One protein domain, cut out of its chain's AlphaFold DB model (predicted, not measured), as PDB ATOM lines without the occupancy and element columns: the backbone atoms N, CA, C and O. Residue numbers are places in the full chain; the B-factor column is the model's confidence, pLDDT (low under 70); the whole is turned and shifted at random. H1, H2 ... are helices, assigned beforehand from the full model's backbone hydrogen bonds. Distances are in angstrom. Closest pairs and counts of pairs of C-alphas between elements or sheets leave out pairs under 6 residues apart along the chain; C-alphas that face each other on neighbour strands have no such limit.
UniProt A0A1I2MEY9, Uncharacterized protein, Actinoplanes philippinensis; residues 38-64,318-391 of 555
ATOM      1  N   LYS A  38      34.605 -27.570  61.983       44.28
ATOM      2  CA  LYS A  38      33.322 -28.203  62.363       44.28
ATOM      3  C   LYS A  38      32.163 -27.208  62.465       44.28
ATOM      4  O   LYS A  38      31.019 -27.588  62.232       44.28
ATOM      5  N   THR A  39      32.451 -25.950  62.793       55.91
ATOM      6  CA  THR A  39      31.440 -24.905  63.033       55.91
ATOM      7  C   THR A  39      30.795 -24.352  61.760       55.91
ATOM      8  O   THR A  39      29.646 -23.922  61.800       55.91
ATOM      9  N   LEU A  40      31.505 -24.351  60.625       63.44
ATOM     10  CA  LEU A  40      30.990 -23.815  59.356       63.44
ATOM     11  C   LEU A  40      30.040 -24.791  58.652       63.44
ATOM     12  O   LEU A  40      28.965 -24.377  58.218       63.44
ATOM     13  N   THR A  41      30.385 -26.081  58.623       63.28
ATOM     14  CA  THR A  41      29.536 -27.129  58.038       63.28
ATOM     15  C   THR A  41      28.196 -27.233  58.772       63.28
ATOM     16  O   THR A  41      27.144 -27.156  58.147       63.28
ATOM     17  N   GLN A  42      28.229 -27.282  60.112       64.81
ATOM     18  CA  GLN A  42      27.013 -27.297  60.938       64.81
ATOM     19  C   GLN A  42      26.154 -26.043  60.736       64.81
ATOM     20  O   GLN A  42      24.930 -26.119  60.805       64.81
ATOM     21  N   GLY A  43      26.788 -24.899  60.461       73.94
ATOM     22  CA  GLY A  43      26.098 -23.654  60.153       73.94
ATOM     23  C   GLY A  43      25.304 -23.733  58.849       73.94
ATOM     24  O   GLY A  43      24.146 -23.338  58.828       73.94
ATOM     25  N   PHE A  44      25.872 -24.261  57.762       83.19
ATOM     26  CA  PHE A  44      25.147 -24.358  56.487       83.19
ATOM     27  C   PHE A  44      24.048 -25.423  56.489       83.19
ATOM     28  O   PHE A  44      23.034 -25.218  55.824       83.19
ATOM     29  N   ASP A  45      24.195 -26.504  57.254       80.94
ATOM     30  CA  ASP A  45      23.187 -27.571  57.335       80.94
ATOM     31  C   ASP A  45      21.813 -27.048  57.792       80.94
ATOM     32  O   ASP A  45      20.777 -27.536  57.340       80.94
ATOM     33  N   ILE A  46      21.777 -25.998  58.626       79.06
ATOM     34  CA  ILE A  46      20.511 -25.387  59.070       79.06
ATOM     35  C   ILE A  46      19.757 -24.697  57.923       79.06
ATOM     36  O   ILE A  46      18.564 -24.423  58.056       79.06
ATOM     37  N   LEU A  47      20.450 -24.386  56.822       85.44
ATOM     38  CA  LEU A  47      19.914 -23.689  55.656       85.44
ATOM     39  C   LEU A  47      19.360 -24.641  54.588       85.44
ATOM     40  O   LEU A  47      18.945 -24.171  53.532       85.44
ATOM     41  N   VAL A  48      19.354 -25.956  54.827       86.75
ATOM     42  CA  VAL A  48      18.818 -26.946  53.884       86.75
ATOM     43  C   VAL A  48      17.300 -27.067  54.042       86.75
ATOM     44  O   VAL A  48      16.787 -27.319  55.131       86.75
ATOM     45  N   SER A  49      16.577 -26.914  52.933       83.19
ATOM     46  CA  SER A  49      15.136 -27.156  52.846       83.19
ATOM     47  C   SER A  49      14.807 -28.620  53.110       83.19
ATOM     48  O   SER A  49      15.350 -29.514  52.456       83.19
ATOM     49  N   THR A  50      13.840 -28.875  53.988       75.44
ATOM     50  CA  THR A  50      13.324 -30.230  54.212       75.44
ATOM     51  C   THR A  50      12.344 -30.684  53.125       75.44
ATOM     52  O   THR A  50      12.085 -31.881  53.032       75.44
ATOM     53  N   VAL A  51      11.828 -29.772  52.285       76.25
ATOM     54  CA  VAL A  51      10.952 -30.115  51.140       76.25
ATOM     55  C   VAL A  51      11.749 -30.719  50.015       76.25
ATOM     56  O   VAL A  51      11.411 -31.774  49.486       76.25
ATOM     57  N   ASN A  52      12.750 -29.964  49.576       83.19
ATOM     58  CA  ASN A  52      13.357 -30.175  48.275       83.19
ATOM     59  C   ASN A  52      14.865 -30.360  48.366       83.19
ATOM     60  O   ASN A  52      15.469 -30.589  47.331       83.19
ATOM     61  N   GLY A  53      15.475 -30.268  49.554       87.06
ATOM     62  CA  GLY A  53      16.920 -30.406  49.732       87.06
ATOM     63  C   GLY A  53      17.745 -29.263  49.130       87.06
ATOM     64  O   GLY A  53      18.958 -29.394  49.010       87.06
ATOM     65  N   LEU A  54      17.129 -28.156  48.704       91.12
ATOM     66  CA  LEU A  54      17.831 -26.947  48.261       91.12
ATOM     67  C   LEU A  54      18.117 -26.023  49.450       91.12
ATOM     68  O   LEU A  54      17.362 -25.997  50.417       91.12
ATOM     69  N   TYR A  55      19.162 -25.202  49.362       90.38
ATOM     70  CA  TYR A  55      19.431 -24.195  50.390       90.38
ATOM     71  C   TYR A  55      18.507 -22.982  50.259       90.38
ATOM     72  O   TYR A  55      18.197 -22.570  49.139       90.38
ATOM     73  N   TYR A  56      18.114 -22.366  51.373       87.38
ATOM     74  CA  TYR A  56      17.328 -21.126  51.400       87.38
ATOM     75  C   TYR A  56      18.163 -19.911  51.870       87.38
ATOM     76  O   TYR A  56      19.199 -20.075  52.521       87.38
ATOM     77  N   PRO A  57      17.762 -18.667  51.527       83.81
ATOM     78  CA  PRO A  57      18.439 -17.462  52.006       83.81
ATOM     79  C   PRO A  57      18.432 -17.336  53.544       83.81
ATOM     80  O   PRO A  57      17.362 -17.421  54.141       83.81
ATOM     81  N   PRO A  58      19.568 -17.035  54.206       81.00
ATOM     82  CA  PRO A  58      19.661 -17.069  55.668       81.00
ATOM     83  C   PRO A  58      18.691 -16.156  56.424       81.00
ATOM     84  O   PRO A  58      18.360 -16.454  57.564       81.00
ATOM     85  N   PHE A  59      18.248 -15.044  55.828       78.19
ATOM     86  CA  PHE A  59      17.311 -14.132  56.489       78.19
ATOM     87  C   PHE A  59      15.977 -14.809  56.830       78.19
ATOM     88  O   PHE A  59      15.438 -14.543  57.895       78.19
ATOM     89  N   LEU A  60      15.517 -15.771  56.016       78.00
ATOM     90  CA  LEU A  60      14.286 -16.534  56.275       78.00
ATOM     91  C   LEU A  60      14.359 -17.387  57.548       78.00
ATOM     92  O   LEU A  60      13.347 -17.903  58.008       78.00
ATOM     93  N   ARG A  61      15.548 -17.550  58.137       77.88
ATOM     94  CA  ARG A  61      15.708 -18.256  59.406       77.88
ATOM     95  C   ARG A  61      15.065 -17.506  60.575       77.88
ATOM     96  O   ARG A  61      14.613 -18.128  61.526       77.88
ATOM     97  N   ASP A  62      15.039 -16.186  60.531       78.25
ATOM     98  CA  ASP A  62      14.581 -15.391  61.673       78.25
ATOM     99  C   ASP A  62      13.245 -14.683  61.371       78.25
ATOM    100  O   ASP A  62      12.718 -13.978  62.227       78.25
ATOM    101  N   GLU A  63      12.680 -14.907  60.179       81.12
ATOM    102  CA  GLU A  63      11.372 -14.391  59.764       81.12
ATOM    103  C   GLU A  63      10.245 -15.302  60.252       81.12
ATOM    104  O   GLU A  63      10.331 -16.527  60.155       81.12
ATOM    105  N   THR A  64       9.176 -14.700  60.764       88.00
ATOM    106  CA  THR A  64       7.949 -15.409  61.156       88.00
ATOM    107  C   THR A  64       7.146 -15.832  59.928       88.00
ATOM    108  O   THR A  64       7.112 -15.105  58.942       88.00
ATOM    109  N   SER A 318      11.336 -23.135  51.339       64.88
ATOM    110  CA  SER A 318      11.565 -23.149  49.889       64.88
ATOM    111  C   SER A 318      13.011 -22.812  49.520       64.88
ATOM    112  O   SER A 318      13.392 -21.647  49.391       64.88
ATOM    113  N   GLY A 319      13.845 -23.836  49.350       78.00
ATOM    114  CA  GLY A 319      15.212 -23.614  48.913       78.00
ATOM    115  C   GLY A 319      15.248 -23.139  47.460       78.00
ATOM    116  O   GLY A 319      14.368 -23.463  46.658       78.00
ATOM    117  N   SER A 320      16.266 -22.353  47.116       88.81
ATOM    118  CA  SER A 320      16.459 -21.827  45.769       88.81
ATOM    119  C   SER A 320      17.761 -22.349  45.156       88.81
ATOM    120  O   SER A 320      18.764 -22.541  45.859       88.81
ATOM    121  N   PRO A 321      17.799 -22.552  43.828       90.31
ATOM    122  CA  PRO A 321      19.042 -22.907  43.154       90.31
ATOM    123  C   PRO A 321      20.138 -21.850  43.324       90.31
ATOM    124  O   PRO A 321      21.314 -22.199  43.381       90.31
ATOM    125  N   GLU A 322      19.776 -20.566  43.440       88.88
ATOM    126  CA  GLU A 322      20.755 -19.492  43.641       88.88
ATOM    127  C   GLU A 322      21.382 -19.548  45.041       88.88
ATOM    128  O   GLU A 322      22.605 -19.500  45.154       88.88
ATOM    129  N   ALA A 323      20.586 -19.706  46.103       91.31
ATOM    130  CA  ALA A 323      21.127 -19.866  47.454       91.31
ATOM    131  C   ALA A 323      21.996 -21.131  47.548       91.31
ATOM    132  O   ALA A 323      23.109 -21.073  48.070       91.31
ATOM    133  N   THR A 324      21.548 -22.229  46.929       93.81
ATOM    134  CA  THR A 324      22.324 -23.472  46.799       93.81
ATOM    135  C   THR A 324      23.675 -23.235  46.133       93.81
ATOM    136  O   THR A 324      24.708 -23.639  46.661       93.81
ATOM    137  N   LEU A 325      23.697 -22.523  45.002       94.06
ATOM    138  CA  LEU A 325      24.929 -22.186  44.295       94.06
ATOM    139  C   LEU A 325      25.903 -21.393  45.182       94.06
ATOM    140  O   LEU A 325      27.092 -21.706  45.220       94.06
ATOM    141  N   PHE A 326      25.422 -20.382  45.910       92.62
ATOM    142  CA  PHE A 326      26.285 -19.582  46.785       92.62
ATOM    143  C   PHE A 326      26.801 -20.361  47.995       92.62
ATOM    144  O   PHE A 326      27.973 -20.209  48.338       92.62
ATOM    145  N   VAL A 327      25.988 -21.225  48.610       92.75
ATOM    146  CA  VAL A 327      26.461 -22.095  49.697       92.75
ATOM    147  C   VAL A 327      27.546 -23.050  49.191       92.75
ATOM    148  O   VAL A 327      28.605 -23.139  49.807       92.75
ATOM    149  N   LEU A 328      27.359 -23.687  48.028       92.38
ATOM    150  CA  LEU A 328      28.381 -24.559  47.430       92.38
ATOM    151  C   LEU A 328      29.693 -23.809  47.148       92.38
ATOM    152  O   LEU A 328      30.773 -24.340  47.405       92.38
ATOM    153  N   ARG A 329      29.622 -22.554  46.685       92.38
ATOM    154  CA  ARG A 329      30.809 -21.699  46.505       92.38
ATOM    155  C   ARG A 329      31.517 -21.393  47.819       92.38
ATOM    156  O   ARG A 329      32.740 -21.481  47.880       92.38
ATOM    157  N   LEU A 330      30.769 -21.026  48.859       91.44
ATOM    158  CA  LEU A 330      31.328 -20.738  50.184       91.44
ATOM    159  C   LEU A 330      32.017 -21.978  50.768       91.44
ATOM    160  O   LEU A 330      33.157 -21.877  51.217       91.44
ATOM    161  N   ARG A 331      31.385 -23.153  50.663       89.69
ATOM    162  CA  ARG A 331      31.976 -24.441  51.064       89.69
ATOM    163  C   ARG A 331      33.265 -24.742  50.300       89.69
ATOM    164  O   ARG A 331      34.286 -25.029  50.918       89.69
ATOM    165  N   GLY A 332      33.255 -24.574  48.976       89.88
ATOM    166  CA  GLY A 332      34.448 -24.751  48.146       89.88
ATOM    167  C   GLY A 332      35.595 -23.809  48.531       89.88
ATOM    168  O   GLY A 332      36.743 -24.244  48.610       89.88
ATOM    169  N   MET A 333      35.305 -22.538  48.837       88.19
ATOM    170  CA  MET A 333      36.322 -21.597  49.330       88.19
ATOM    171  C   MET A 333      36.873 -21.996  50.700       88.19
ATOM    172  O   MET A 333      38.072 -21.854  50.924       88.19
ATOM    173  N   ALA A 334      36.026 -22.521  51.589       86.12
ATOM    174  CA  ALA A 334      36.425 -23.040  52.896       86.12
ATOM    175  C   ALA A 334      37.220 -24.358  52.829       86.12
ATOM    176  O   ALA A 334      37.684 -24.837  53.860       86.12
ATOM    177  N   GLY A 335      37.402 -24.945  51.640       86.19
ATOM    178  CA  GLY A 335      38.068 -26.238  51.472       86.19
ATOM    179  C   GLY A 335      37.186 -27.440  51.822       86.19
ATOM    180  O   GLY A 335      37.692 -28.557  51.924       86.19
ATOM    181  N   GLU A 336      35.877 -27.238  51.987       86.00
ATOM    182  CA  GLU A 336      34.924 -28.320  52.207       86.00
ATOM    183  C   GLU A 336      34.554 -29.036  50.900       86.00
ATOM    184  O   GLU A 336      34.599 -28.473  49.803       86.00
ATOM    185  N   ALA A 337      34.126 -30.295  51.019       87.69
ATOM    186  CA  ALA A 337      33.587 -31.041  49.892       87.69
ATOM    187  C   ALA A 337      32.255 -30.432  49.424       87.69
ATOM    188  O   ALA A 337      31.320 -30.296  50.208       87.69
ATOM    189  N   THR A 338      32.149 -30.122  48.132       91.31
ATOM    190  CA  THR A 338      30.907 -29.619  47.520       91.31
ATOM    191  C   THR A 338      30.051 -30.727  46.910       91.31
ATOM    192  O   THR A 338      28.894 -30.489  46.589       91.31
ATOM    193  N   THR A 339      30.604 -31.929  46.728       92.44
ATOM    194  CA  THR A 339      29.915 -33.054  46.086       92.44
ATOM    195  C   THR A 339      28.798 -33.604  46.965       92.44
ATOM    196  O   THR A 339      29.071 -34.059  48.077       92.44
ATOM    197  N   ASP A 340      27.574 -33.625  46.444       91.00
ATOM    198  CA  ASP A 340      26.382 -34.053  47.173       91.00
ATOM    199  C   ASP A 340      25.333 -34.622  46.203       91.00
ATOM    200  O   ASP A 340      24.722 -33.902  45.413       91.00
ATOM    201  N   ALA A 341      25.119 -35.940  46.263       92.38
ATOM    202  CA  ALA A 341      24.168 -36.626  45.391       92.38
ATOM    203  C   ALA A 341      22.706 -36.244  45.683       92.38
ATOM    204  O   ALA A 341      21.902 -36.174  44.754       92.38
ATOM    205  N   GLY A 342      22.363 -35.963  46.945       91.19
ATOM    206  CA  GLY A 342      21.028 -35.492  47.313       91.19
ATOM    207  C   GLY A 342      20.758 -34.113  46.718       91.19
ATOM    208  O   GLY A 342      19.704 -33.888  46.123       91.19
ATOM    209  N   GLN A 343      21.757 -33.226  46.771       92.19
ATOM    210  CA  GLN A 343      21.681 -31.897  46.167       92.19
ATOM    211  C   GLN A 343      21.516 -31.947  44.641       92.19
ATOM    212  O   GLN A 343      20.805 -31.119  44.065       92.19
ATOM    213  N   VAL A 344      22.151 -32.913  43.970       95.06
ATOM    214  CA  VAL A 344      21.992 -33.119  42.521       95.06
ATOM    215  C   VAL A 344      20.549 -33.490  42.174       95.06
ATOM    216  O   VAL A 344      19.972 -32.886  41.268       95.06
ATOM    217  N   GLU A 345      19.948 -34.440  42.892       94.62
ATOM    218  CA  GLU A 345      18.564 -34.858  42.640       94.62
ATOM    219  C   GLU A 345      17.559 -33.741  42.959       94.62
ATOM    220  O   GLU A 345      16.659 -33.476  42.159       94.62
ATOM    221  N   ALA A 346      17.783 -32.999  44.045       92.56
ATOM    222  CA  ALA A 346      17.034 -31.791  44.387       92.56
ATOM    223  C   ALA A 346      17.009 -30.763  43.239       92.56
ATOM    224  O   ALA A 346      15.953 -30.271  42.836       92.56
ATOM    225  N   LEU A 347      18.178 -30.468  42.661       94.06
ATOM    226  CA  LEU A 347      18.314 -29.512  41.558       94.06
ATOM    227  C   LEU A 347      17.678 -30.019  40.253       94.06
ATOM    228  O   LEU A 347      17.127 -29.217  39.495       94.06
ATOM    229  N   LYS A 348      17.718 -31.331  39.981       93.25
ATOM    230  CA  LYS A 348      16.995 -31.937  38.848       93.25
ATOM    231  C   LYS A 348      15.481 -31.805  39.022       93.25
ATOM    232  O   LYS A 348      14.800 -31.417  38.075       93.25
ATOM    233  N   GLY A 349      14.969 -32.068  40.226       90.56
ATOM    234  CA  GLY A 349      13.559 -31.870  40.566       90.56
ATOM    235  C   GLY A 349      13.121 -30.414  40.396       90.56
ATOM    236  O   GLY A 349      12.113 -30.141  39.745       90.56
ATOM    237  N   ALA A 350      13.928 -29.468  40.883       87.19
ATOM    238  CA  ALA A 350      13.663 -28.037  40.737       87.19
ATOM    239  C   ALA A 350      13.619 -27.581  39.269       87.19
ATOM    240  O   ALA A 350      12.763 -26.777  38.900       87.19
ATOM    241  N   LEU A 351      14.497 -28.122  38.419       88.62
ATOM    242  CA  LEU A 351      14.470 -27.865  36.978       88.62
ATOM    243  C   LEU A 351      13.208 -28.438  36.318       88.62
ATOM    244  O   LEU A 351      12.594 -27.771  35.488       88.62
ATOM    245  N   ALA A 352      12.804 -29.656  36.690       87.38
ATOM    246  CA  ALA A 352      11.603 -30.298  36.153       87.38
ATOM    247  C   ALA A 352      10.314 -29.544  36.525       87.38
ATOM    248  O   ALA A 352       9.385 -29.486  35.722       87.38
ATOM    249  N   ALA A 353      10.280 -28.919  37.705       81.50
ATOM    250  CA  ALA A 353       9.170 -28.085  38.159       81.50
ATOM    251  C   ALA A 353       9.043 -26.749  37.395       81.50
ATOM    252  O   ALA A 353       8.018 -26.080  37.501       81.50
ATOM    253  N   GLN A 354      10.055 -26.357  36.610       82.25
ATOM    254  CA  GLN A 354      10.092 -25.088  35.875       82.25
ATOM    255  C   GLN A 354      10.318 -25.313  34.367       82.25
ATOM    256  O   GLN A 354      11.331 -24.880  33.812       82.25
ATOM    257  N   PRO A 355       9.379 -25.965  33.651       78.81
ATOM    258  CA  PRO A 355       9.566 -26.328  32.243       78.81
ATOM    259  C   PRO A 355       9.696 -25.119  31.300       78.81
ATOM    260  O   PRO A 355      10.194 -25.257  30.185       78.81
ATOM    261  N   SER A 356       9.258 -23.933  31.733       83.75
ATOM    262  CA  SER A 356       9.359 -22.677  30.983       83.75
ATOM    263  C   SER A 356      10.618 -21.858  31.289       83.75
ATOM    264  O   SER A 356      10.753 -20.768  30.733       83.75
ATOM    265  N   ALA A 357      11.516 -22.340  32.158       86.75
ATOM    266  CA  ALA A 357      12.688 -21.583  32.586       86.75
ATOM    267  C   ALA A 357      13.610 -21.225  31.406       86.75
ATOM    268  O   ALA A 357      14.034 -22.085  30.621       86.75
ATOM    269  N   GLY A 358      13.945 -19.941  31.293       92.31
ATOM    270  CA  GLY A 358      14.836 -19.417  30.266       92.31
ATOM    271  C   GLY A 358      16.308 -19.799  30.499       92.31
ATOM    272  O   GLY A 358      16.679 -20.279  31.571       92.31
ATOM    273  N   PRO A 359      17.201 -19.557  29.519       93.25
ATOM    274  CA  PRO A 359      18.627 -19.862  29.658       93.25
ATOM    275  C   PRO A 359      19.291 -19.227  30.894       93.25
ATOM    276  O   PRO A 359      20.079 -19.886  31.567       93.25
ATOM    277  N   ALA A 360      18.945 -17.977  31.229       90.75
ATOM    278  CA  ALA A 360      19.484 -17.285  32.403       90.75
ATOM    279  C   ALA A 360      19.106 -17.962  33.732       90.75
ATOM    280  O   ALA A 360      19.936 -18.041  34.630       90.75
ATOM    281  N   GLU A 361      17.881 -18.477  33.844       90.06
ATOM    282  CA  GLU A 361      17.369 -19.153  35.046       90.06
ATOM    283  C   GLU A 361      17.932 -20.574  35.173       90.06
ATOM    284  O   GLU A 361      18.208 -21.058  36.270       90.06
ATOM    285  N   ARG A 362      18.179 -21.237  34.036       93.31
ATOM    286  CA  ARG A 362      18.763 -22.584  33.990       93.31
ATOM    287  C   ARG A 362      20.263 -22.605  34.287       93.31
ATOM    288  O   ARG A 362      20.755 -23.607  34.806       93.31
ATOM    289  N   LEU A 363      20.990 -21.529  33.976       93.81
ATOM    290  CA  LEU A 363      22.435 -21.426  34.202       93.81
ATOM    291  C   LEU A 363      22.857 -21.677  35.665       93.81
ATOM    292  O   LEU A 363      23.700 -22.553  35.874       93.81
ATOM    293  N   PRO A 364      22.293 -21.000  36.690       91.56
ATOM    294  CA  PRO A 364      22.668 -21.253  38.079       91.56
ATOM    295  C   PRO A 364      22.330 -22.678  38.537       91.56
ATOM    296  O   PRO A 364      23.091 -23.248  39.312       91.56
ATOM    297  N   ILE A 365      21.255 -23.289  38.021       94.00
ATOM    298  CA  ILE A 365      20.906 -24.689  38.317       94.00
ATOM    299  C   ILE A 365      21.977 -25.636  37.763       94.00
ATOM    300  O   ILE A 365      22.468 -26.508  38.479       94.00
ATOM    301  N   ALA A 366      22.364 -25.466  36.494       94.75
ATOM    302  CA  ALA A 366      23.391 -26.291  35.861       94.75
ATOM    303  C   ALA A 366      24.759 -26.128  36.548       94.75
ATOM    304  O   ALA A 366      25.455 -27.120  36.778       94.75
ATOM    305  N   ALA A 367      25.115 -24.901  36.935       95.00
ATOM    306  CA  ALA A 367      26.344 -24.612  37.668       95.00
ATOM    307  C   ALA A 367      26.342 -25.236  39.072       95.00
ATOM    308  O   ALA A 367      27.313 -25.887  39.454       95.00
ATOM    309  N   ALA A 368      25.232 -25.123  39.810       94.81
ATOM    310  CA  ALA A 368      25.078 -25.761  41.115       94.81
ATOM    311  C   ALA A 368      25.176 -27.291  41.007       94.81
ATOM    312  O   ALA A 368      25.918 -27.904  41.768       94.81
ATOM    313  N   ARG A 369      24.523 -27.907  40.006       95.31
ATOM    314  CA  ARG A 369      24.643 -29.353  39.726       95.31
ATOM    315  C   ARG A 369      26.095 -29.742  39.471       95.31
ATOM    316  O   ARG A 369      26.569 -30.741  40.005       95.31
ATOM    317  N   ARG A 370      26.817 -28.945  38.676       94.69
ATOM    318  CA  ARG A 370      28.229 -29.193  38.366       94.69
ATOM    319  C   ARG A 370      29.114 -29.144  39.614       94.69
ATOM    320  O   ARG A 370      29.924 -30.050  39.794       94.69
ATOM    321  N   LEU A 371      28.946 -28.136  40.476       93.56
ATOM    322  CA  LEU A 371      29.670 -28.023  41.753       93.56
ATOM    323  C   LEU A 371      29.300 -29.143  42.736       93.56
ATOM    324  O   LEU A 371      30.168 -29.625  43.464       93.56
ATOM    325  N   ALA A 372      28.045 -29.598  42.704       94.00
ATOM    326  CA  ALA A 372      27.558 -30.740  43.473       94.00
ATOM    327  C   ALA A 372      28.046 -32.105  42.939       94.00
ATOM    328  O   ALA A 372      27.767 -33.136  43.547       94.00
ATOM    329  N   GLY A 373      28.817 -32.130  41.845       93.62
ATOM    330  CA  GLY A 373      29.455 -33.338  41.316       93.62
ATOM    331  C   GLY A 373      28.703 -34.037  40.182       93.62
ATOM    332  O   GLY A 373      29.100 -35.131  39.788       93.62
ATOM    333  N   ASP A 374      27.660 -33.425  39.618       94.62
ATOM    334  CA  ASP A 374      26.957 -33.965  38.453       94.62
ATOM    335  C   ASP A 374      27.833 -33.858  37.190       94.62
ATOM    336  O   ASP A 374      28.227 -32.764  36.765       94.62
ATOM    337  N   SER A 375      28.180 -34.996  36.584       88.75
ATOM    338  CA  SER A 375      28.916 -35.037  35.315       88.75
ATOM    339  C   SER A 375      28.046 -34.664  34.119       88.75
ATOM    340  O   SER A 375      28.556 -34.104  33.146       88.75
ATOM    341  N   ASP A 376      26.747 -34.942  34.198       88.75
ATOM    342  CA  ASP A 376      25.826 -34.850  33.066       88.75
ATOM    343  C   ASP A 376      25.430 -33.392  32.798       88.75
ATOM    344  O   ASP A 376      25.081 -33.023  31.680       88.75
ATOM    345  N   SER A 377      25.577 -32.517  33.799       90.69
ATOM    346  CA  SER A 377      25.347 -31.074  33.662       90.69
ATOM    347  C   SER A 377      26.379 -30.366  32.775       90.69
ATOM    348  O   SER A 377      26.169 -29.218  32.390       90.69
ATOM    349  N   ALA A 378      27.498 -31.015  32.427       88.62
ATOM    350  CA  ALA A 378      28.588 -30.370  31.700       88.62
ATOM    351  C   ALA A 378      28.198 -29.937  30.275       88.62
ATOM    352  O   ALA A 378      28.663 -28.902  29.798       88.62
ATOM    353  N   GLU A 379      27.367 -30.717  29.577       89.75
ATOM    354  CA  GLU A 379      26.894 -30.362  28.231       89.75
ATOM    355  C   GLU A 379      25.828 -29.264  28.261       89.75
ATOM    356  O   GLU A 379      25.926 -28.299  27.493       89.75
ATOM    357  N   ASP A 380      24.887 -29.355  29.203       90.81
ATOM    358  CA  ASP A 380      23.909 -28.299  29.478       90.81
ATOM    359  C   ASP A 380      24.621 -26.972  29.743       90.81
ATOM    360  O   ASP A 380      24.311 -25.950  29.131       90.81
ATOM    361  N   LEU A 381      25.627 -26.996  30.618       93.44
ATOM    362  CA  LEU A 381      26.354 -25.803  31.010       93.44
ATOM    363  C   LEU A 381      27.155 -25.215  29.844       93.44
ATOM    364  O   LEU A 381      27.114 -24.006  29.647       93.44
ATOM    365  N   ARG A 382      27.807 -26.038  29.007       94.12
ATOM    366  CA  ARG A 382      28.470 -25.550  27.780       94.12
ATOM    367  C   ARG A 382      27.492 -24.853  26.841       94.12
ATOM    368  O   ARG A 382      27.817 -23.799  26.301       94.12
ATOM    369  N   THR A 383      26.302 -25.423  26.672       94.62
ATOM    370  CA  THR A 383      25.253 -24.848  25.824       94.62
ATOM    371  C   THR A 383      24.755 -23.518  26.386       94.62
ATOM    372  O   THR A 383      24.661 -22.538  25.652       94.62
ATOM    373  N   LEU A 384      24.490 -23.455  27.693       95.75
ATOM    374  CA  LEU A 384      24.024 -22.244  28.370       95.75
ATOM    375  C   LEU A 384      25.091 -21.143  28.370       95.75
ATOM    376  O   LEU A 384      24.771 -19.992  28.099       95.75
ATOM    377  N   CYS A 385      26.360 -21.485  28.589       95.62
ATOM    378  CA  CYS A 385      27.471 -20.533  28.546       95.62
ATOM    379  C   CYS A 385      27.698 -19.925  27.152       95.62
ATOM    380  O   CYS A 385      28.267 -18.840  27.046       95.62
ATOM    381  N   ALA A 386      27.250 -20.600  26.090       94.06
ATOM    382  CA  ALA A 386      27.273 -20.084  24.723       94.06
ATOM    383  C   ALA A 386      26.009 -19.280  24.345       94.06
ATOM    384  O   ALA A 386      25.990 -18.631  23.297       94.06
ATOM    385  N   ASP A 387      24.945 -19.310  25.158       95.38
ATOM    386  CA  ASP A 387      23.695 -18.593  24.891       95.38
ATOM    387  C   ASP A 387      23.777 -17.146  25.403       95.38
ATOM    388  O   ASP A 387      23.859 -16.890  26.604       95.38
ATOM    389  N   HIS A 388      23.675 -16.177  24.490       93.25
ATOM    390  CA  HIS A 388      23.703 -14.743  24.806       93.25
ATOM    391  C   HIS A 388      22.565 -14.279  25.733       93.25
ATOM    392  O   HIS A 388      22.659 -13.211  26.338       93.25
ATOM    393  N   ARG A 389      21.486 -15.064  25.846       93.56
ATOM    394  CA  ARG A 389      20.382 -14.821  26.785       93.56
ATOM    395  C   ARG A 389      20.693 -15.304  28.197       93.56
ATOM    396  O   ARG A 389      19.934 -14.970  29.094       93.56
ATOM    397  N   ALA A 390      21.740 -16.106  28.391       93.62
ATOM    398  CA  ALA A 390      22.254 -16.507  29.702       93.62
ATOM    399  C   ALA A 390      23.533 -15.739  30.060       93.62
ATOM    400  O   ALA A 390      23.686 -15.306  31.200       93.62
ATOM    401  N   VAL A 391      24.420 -15.550  29.077       94.94
ATOM    402  CA  VAL A 391      25.703 -14.856  29.209       94.94
ATOM    403  C   VAL A 391      25.771 -13.715  28.187       94.94
ATOM    404  O   VAL A 391      26.131 -13.937  27.030       94.94
TER     405      VAL A 391
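Overview. This is residues 38 to 64 and 318 to 391 of the 555 residues of an uncharacterized protein of Actinoplanes philippinensis (UniProt A0A1I2MEY9). H5 is the core of a helical cluster, with H3 and H6 packed on opposite sides of it and H4 alongside, running the opposite way to H5. Beyond H3, H1 and the short H2 make the outlying end, joined to each other by a long link. The printed part has 101 residues with six named helices, H1 to H6 in chain order, and no named strand; its class is all helix. It is compact, with a radius of gyration of the C-alphas of 13.6 A and spans of 39 by 32 by 22 A.

Along the chain. H1, residues 38 to 45, begins at C-alpha 38 (33.322, -28.203, 62.363). H2 is residues 58 to 61. H3, residues 321 to 333, is 18.4 A long, H4, residues 341 to 352, 16.8 A, and H5, residues 359 to 371, 18.3 A. H6, residues 377 to 385, ends at C-alpha 385 (27.471, -20.533, 28.546).

Arrangement. The hub, H5, touches H3, closest at the C-alphas of Leu 325 and Ala 368, 4.8 A apart, the same way at a steep tilt of 37 degrees, only just past shallow. H4 and H5 form a helical hairpin at 13 degrees, closest at C-alphas 344 and 369, 5.4 A. H5 and H6 form another, at 37 degrees, closest at C-alphas 366 and 377, 5.6 A. H1 is close to H3 but not clearly touching, at 7.3 A between C-alphas 44 and 327. H2 touches no helix. Every O i to N i+4 pair is within hydrogen-bond range in H3, H4 and H6; H1 has 3 of 4, H5 7 of 9, and H2 is too short for one.

Size, cuts and confidence. C-alphas 64 and 386 are farthest apart, 41.5 A. Residues 65 to 317 are not printed; the gap across this cut is 14.1 A between C-alphas. Residues 38 to 42 and 318 have pLDDT under 70.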